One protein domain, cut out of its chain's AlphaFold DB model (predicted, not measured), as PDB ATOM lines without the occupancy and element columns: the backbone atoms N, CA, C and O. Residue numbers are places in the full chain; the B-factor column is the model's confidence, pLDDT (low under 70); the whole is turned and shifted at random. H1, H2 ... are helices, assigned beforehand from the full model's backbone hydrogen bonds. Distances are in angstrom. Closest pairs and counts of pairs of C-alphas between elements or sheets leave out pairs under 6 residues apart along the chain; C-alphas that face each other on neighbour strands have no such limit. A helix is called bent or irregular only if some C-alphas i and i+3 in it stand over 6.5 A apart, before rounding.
ATOM      1  N   ARG A 109     107.395   4.010   7.464       55.66
ATOM      2  CA  ARG A 109     106.505   5.051   6.907       55.66
ATOM      3  C   ARG A 109     105.346   5.389   7.845       55.66
ATOM      4  O   ARG A 109     105.009   6.571   7.939       55.66
ATOM      5  N   SER A 110     104.774   4.397   8.527       60.56
ATOM      6  CA  SER A 110     103.726   4.586   9.541       60.56
ATOM      7  C   SER A 110     104.277   5.309  10.768       60.56
ATOM      8  O   SER A 110     103.720   6.330  11.152       60.56
ATOM      9  N   GLU A 111     105.456   4.921  11.263       64.31
ATOM     10  CA  GLU A 111     106.112   5.602  12.390       64.31
ATOM     11  C   GLU A 111     106.391   7.086  12.110       64.31
ATOM     12  O   GLU A 111     106.251   7.943  12.983       64.31
ATOM     13  N   ARG A 112     106.755   7.436  10.868       68.81
ATOM     14  CA  ARG A 112     106.948   8.842  10.460       68.81
ATOM     15  C   ARG A 112     105.640   9.623  10.403       68.81
ATOM     16  O   ARG A 112     105.665  10.846  10.564       68.81
ATOM     17  N   TRP A 113     104.528   8.953  10.116       70.56
ATOM     18  CA  TRP A 113     103.204   9.562  10.073       70.56
ATOM     19  C   TRP A 113     102.667   9.765  11.493       70.56
ATOM     20  O   TRP A 113     102.276  10.881  11.838       70.56
ATOM     21  N   ASP A 114     102.826   8.763  12.353       75.50
ATOM     22  CA  ASP A 114     102.493   8.835  13.777       75.50
ATOM     23  C   ASP A 114     103.346   9.882  14.499       75.50
ATOM     24  O   ASP A 114     102.827  10.692  15.268       75.50
ATOM     25  N   ALA A 115     104.639   9.978  14.171       77.12
ATOM     26  CA  ALA A 115     105.517  11.017  14.701       77.12
ATOM     27  C   ALA A 115     105.110  12.433  14.256       77.12
ATOM     28  O   ALA A 115     105.338  13.386  15.005       77.12
ATOM     29  N   ARG A 116     104.506  12.607  13.068       76.44
ATOM     30  CA  ARG A 116     103.941  13.906  12.648       76.44
ATOM     31  C   ARG A 116     102.663  14.224  13.401       76.44
ATOM     32  O   ARG A 116     102.558  15.330  13.927       76.44
ATOM     33  N   ILE A 117     101.754  13.260  13.513       74.81
ATOM     34  CA  ILE A 117     100.494  13.433  14.240       74.81
ATOM     35  C   ILE A 117     100.768  13.768  15.702       74.81
ATOM     36  O   ILE A 117     100.207  14.725  16.227       74.81
ATOM     37  N   LEU A 118     101.694  13.064  16.355       76.00
ATOM     38  CA  LEU A 118     102.057  13.345  17.742       76.00
ATOM     39  C   LEU A 118     102.624  14.765  17.905       76.00
ATOM     40  O   LEU A 118     102.347  15.440  18.899       76.00
ATOM     41  N   ARG A 119     103.393  15.243  16.916       76.44
ATOM     42  CA  ARG A 119     103.954  16.603  16.901       76.44
ATOM     43  C   ARG A 119     102.874  17.662  16.719       76.44
ATOM     44  O   ARG A 119     102.909  18.673  17.418       76.44
ATOM     45  N   GLU A 120     101.917  17.424  15.830       75.50
ATOM     46  CA  GLU A 120     100.777  18.312  15.588       75.50
ATOM     47  C   GLU A 120      99.823  18.345  16.787       75.50
ATOM     48  O   GLU A 120      99.446  19.423  17.241       75.50
ATOM     49  N   VAL A 121      99.519  17.195  17.392       75.19
ATOM     50  CA  VAL A 121      98.687  17.101  18.603       75.19
ATOM     51  C   VAL A 121      99.374  17.770  19.797       75.19
ATOM     52  O   VAL A 121      98.735  18.516  20.543       75.19
ATOM     53  N   ALA A 122     100.686  17.581  19.970       74.00
ATOM     54  CA  ALA A 122     101.451  18.261  21.016       74.00
ATOM     55  C   ALA A 122     101.514  19.782  20.793       74.00
ATOM     56  O   ALA A 122     101.467  20.550  21.758       74.00
ATOM     57  N   PHE A 123     101.592  20.225  19.536       74.56
ATOM     58  CA  PHE A 123     101.553  21.638  19.175       74.56
ATOM     59  C   PHE A 123     100.170  22.253  19.433       74.56
ATOM     60  O   PHE A 123     100.090  23.285  20.096       74.56
ATOM     61  N   MET A 124      99.089  21.576  19.040       67.75
ATOM     62  CA  MET A 124      97.705  21.993  19.305       67.75
ATOM     63  C   MET A 124      97.396  22.052  20.803       67.75
ATOM     64  O   MET A 124      96.787  23.008  21.277       67.75
ATOM     65  N   ARG A 125      97.879  21.079  21.587       64.56
ATOM     66  CA  ARG A 125      97.741  21.095  23.052       64.56
ATOM     67  C   ARG A 125      98.474  22.296  23.662       64.56
ATOM     68  O   ARG A 125      97.934  22.950  24.549       64.56
ATOM     69  N   ARG A 126      99.670  22.630  23.159       60.78
ATOM     70  CA  ARG A 126     100.441  23.814  23.588       60.78
ATOM     71  C   ARG A 126      99.819  25.136  23.131       60.78
ATOM     72  O   ARG A 126      99.922  26.113  23.868       60.78
ATOM     73  N   GLN A 127      99.170  25.178  21.970       61.78
ATOM     74  CA  GLN A 127      98.419  26.351  21.513       61.78
ATOM     75  C   GLN A 127      97.157  26.569  22.351       61.78
ATOM     76  O   GLN A 127      96.996  27.661  22.890       61.78
ATOM     77  N   LYS A 128      96.363  25.520  22.608       59.97
ATOM     78  CA  LYS A 128      95.221  25.587  23.541       59.97
ATOM     79  C   LYS A 128      95.636  26.062  24.938       59.97
ATOM     80  O   LYS A 128      94.936  26.852  25.565       59.97
ATOM     81  N   LEU A 129      96.800  25.627  25.424       55.25
ATOM     82  CA  LEU A 129      97.357  26.082  26.705       55.25
ATOM     83  C   LEU A 129      97.843  27.541  26.676       55.25
ATOM     84  O   LEU A 129      97.810  28.203  27.706       55.25
ATOM     85  N   ARG A 130      98.296  28.058  25.528       57.12
ATOM     86  CA  ARG A 130      98.753  29.452  25.389       57.12
ATOM     87  C   ARG A 130      97.610  30.442  25.216       57.12
ATOM     88  O   ARG A 130      97.688  31.529  25.776       57.12
ATOM     89  N   GLU A 131      96.551  30.065  24.511       58.00
ATOM     90  CA  GLU A 131      95.342  30.890  24.390       58.00
ATOM     91  C   GLU A 131      94.603  31.010  25.730       58.00
ATOM     92  O   GLU A 131      94.010  32.044  26.030       58.00
ATOM     93  N   THR A 132      94.724  30.000  26.595       55.09
ATOM     94  CA  THR A 132      94.133  30.001  27.941       55.09
ATOM     95  C   THR A 132      95.023  30.634  29.016       55.09
ATOM     96  O   THR A 132      94.532  30.935  30.103       55.09
ATOM     97  N   HIS A 133      96.304  30.908  28.738       55.78
ATOM     98  CA  HIS A 133      97.261  31.385  29.751       55.78
ATOM     99  C   HIS A 133      97.165  32.881  30.098       55.78
ATOM    100  O   HIS A 133      97.926  33.363  30.937       55.78
ATOM    101  N   GLY A 134      96.237  33.612  29.474       62.25
ATOM    102  CA  GLY A 134      95.928  35.011  29.784       62.25
ATOM    103  C   GLY A 134      94.438  35.284  29.985       62.25
ATOM    104  O   GLY A 134      94.056  36.436  30.186       62.25
ATOM    105  N   MET A 135      93.588  34.254  29.922       67.50
ATOM    106  CA  MET A 135      92.160  34.440  30.141       67.50
ATOM    107  C   MET A 135      91.874  34.522  31.642       67.50
ATOM    108  O   MET A 135      92.319  33.661  32.406       67.50
ATOM    109  N   PRO A 136      91.134  35.546  32.087       80.94
ATOM    110  CA  PRO A 136      90.745  35.645  33.481       80.94
ATOM    111  C   PRO A 136      89.863  34.443  33.857       80.94
ATOM    112  O   PRO A 136      89.071  33.968  33.045       80.94
ATOM    113  N   ALA A 137      90.006  33.945  35.089       77.62
ATOM    114  CA  ALA A 137      89.412  32.676  35.534       77.62
ATOM    115  C   ALA A 137      87.892  32.582  35.309       77.62
ATOM    116  O   ALA A 137      87.376  31.500  35.049       77.62
ATOM    117  N   TRP A 138      87.185  33.716  35.336       86.12
ATOM    118  CA  TRP A 138      85.755  33.779  35.041       86.12
ATOM    119  C   TRP A 138      85.434  33.455  33.575       86.12
ATOM    120  O   TRP A 138      84.453  32.769  33.324       86.12
ATOM    121  N   LEU A 139      86.266  33.867  32.608       82.06
ATOM    122  CA  LEU A 139      86.062  33.532  31.193       82.06
ATOM    123  C   LEU A 139      86.171  32.025  30.973       82.06
ATOM    124  O   LEU A 139      85.371  31.438  30.254       82.06
ATOM    125  N   ARG A 140      87.155  31.408  31.631       77.88
ATOM    126  CA  ARG A 140      87.374  29.965  31.578       77.88
ATOM    127  C   ARG A 140      86.214  29.208  32.223       77.88
ATOM    128  O   ARG A 140      85.711  28.272  31.627       77.88
ATOM    129  N   PHE A 141      85.714  29.701  33.354       82.19
ATOM    130  CA  PHE A 141      84.514  29.168  33.998       82.19
ATOM    131  C   PHE A 141      83.253  29.293  33.124       82.19
ATOM    132  O   PHE A 141      82.456  28.365  33.086       82.19
ATOM    133  N   LEU A 142      83.066  30.399  32.389       86.06
ATOM    134  CA  LEU A 142      81.946  30.518  31.443       86.06
ATOM    135  C   LEU A 142      82.065  29.543  30.270       86.06
ATOM    136  O   LEU A 142      81.046  29.035  29.816       86.06
ATOM    137  N   ILE A 143      83.279  29.318  29.766       84.62
ATOM    138  CA  ILE A 143      83.521  28.354  28.688       84.62
ATOM    139  C   ILE A 143      83.233  26.937  29.187       84.62
ATOM    140  O   ILE A 143      82.501  26.214  28.518       84.62
ATOM    141  N   ASP A 144      83.704  26.587  30.385       82.62
ATOM    142  CA  ASP A 144      83.422  25.291  31.010       82.62
ATOM    143  C   ASP A 144      81.905  25.110  31.234       82.62
ATOM    144  O   ASP A 144      81.347  24.084  30.855       82.62
ATOM    145  N   ILE A 145      81.194  26.134  31.735       84.69
ATOM    146  CA  ILE A 145      79.723  26.108  31.858       84.69
ATOM    147  C   ILE A 145      79.053  25.940  30.500       84.69
ATOM    148  O   ILE A 145      78.045  25.251  30.415       84.69
ATOM    149  N   TYR A 146      79.550  26.607  29.460       83.12
ATOM    150  CA  TYR A 146      78.968  26.535  28.126       83.12
ATOM    151  C   TYR A 146      79.128  25.140  27.515       83.12
ATOM    152  O   TYR A 146      78.168  24.618  26.948       83.12
ATOM    153  N   GLU A 147      80.303  24.527  27.665       83.00
ATOM    154  CA  GLU A 147      80.542  23.140  27.253       83.00
ATOM    155  C   GLU A 147      79.639  22.174  28.033       83.00
ATOM    156  O   GLU A 147      78.974  21.331  27.428       83.00
ATOM    157  N   GLU A 148      79.510  22.360  29.347       78.94
ATOM    158  CA  GLU A 148      78.599  21.582  30.193       78.94
ATOM    159  C   GLU A 148      77.126  21.796  29.787       78.94
ATOM    160  O   GLU A 148      76.353  20.847  29.680       78.94
ATOM    161  N   TRP A 149      76.730  23.030  29.458       77.25
ATOM    162  CA  TRP A 149      75.385  23.377  28.986       77.25
ATOM    163  C   TRP A 149      75.028  22.745  27.644       77.25
ATOM    164  O   TRP A 149      73.855  22.468  27.397       77.25
ATOM    165  N   GLN A 150      76.012  22.530  26.770       74.94
ATOM    166  CA  GLN A 150      75.798  21.802  25.520       74.94
ATOM    167  C   GLN A 150      75.637  20.294  25.744       74.94
ATOM    168  O   GLN A 150      74.971  19.640  24.943       74.94
ATOM    169  N   MET A 151      76.208  19.749  26.824       71.69
ATOM    170  CA  MET A 151      76.011  18.350  27.223       71.69
ATOM    171  C   MET A 151      74.669  18.113  27.923       71.69
ATOM    172  O   MET A 151      74.185  16.981  27.953       71.69
ATOM    173  N   ILE A 152      74.040  19.165  28.453       77.12
ATOM    174  CA  ILE A 152      72.672  19.092  28.964       77.12
ATOM    175  C   ILE A 152      71.736  18.914  27.769       77.12
ATOM    176  O   ILE A 152      71.416  19.850  27.035       77.12
ATOM    177  N   GLU A 153      71.286  17.678  27.577       70.56
ATOM    178  CA  GLU A 153      70.289  17.342  26.574       70.56
ATOM    179  C   GLU A 153      68.999  18.108  26.892       70.56
ATOM    180  O   GLU A 153      68.281  17.807  27.853       70.56
TER     181      GLU A 153
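This is residues 109 to 153 of the 195 residues of an uncharacterized protein of Cyanidiococcus yangmingshanensis (UniProt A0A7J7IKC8). Two helices that share no contact make an open V: the long helix H1 is one arm, the shorter helix H2 is the other, and the loop of residues 132 to 136 turns the corner between them. The space between the arms is empty, and the outline is flat, spanning 44 by 31 by 7 A along its three main axes. The printed part has 45 residues, with two named helices in the order H1, H2 and no named strand; the class is all helix. The whole is extended, with a radius of gyration of the C-alphas of 15.6 A.

Begin with the longest helix, H1, residues 109 to 131. Find C-alpha 109 at (106.505, 5.051, 6.907); from there H1 runs 33.1 A to C-alpha 131 at (95.342, 30.890, 24.390). Then look at H2, residues 137 to 151, which runs 21.3 A from its first to its last C-alpha and ends at C-alpha 151, at (76.011, 18.350, 27.223). Neither helix is bent.

Start from H1 and go on through residues 132 to 136, a tight link, to reach H2. H1 and H2 are apart, with no C-alpha of the one within 8 A of the other. Residues 109 to 131 stand free, and so do residues 141 to 153, of which 141 to 151 belong to H2. In the backbone of both H1 and H2, every O i to N i+4 pair is within hydrogen-bond range.

The two C-alphas farthest apart are those of Arg 109 and Trp 138, at 45.2 A. The printed part has no cut, and its one link between helices is tight. In the B-factor column you will find a mean pLDDT of the printed part of 72.1; this model's confidence is under 70 at residues 109 to 112 and 124 to 135.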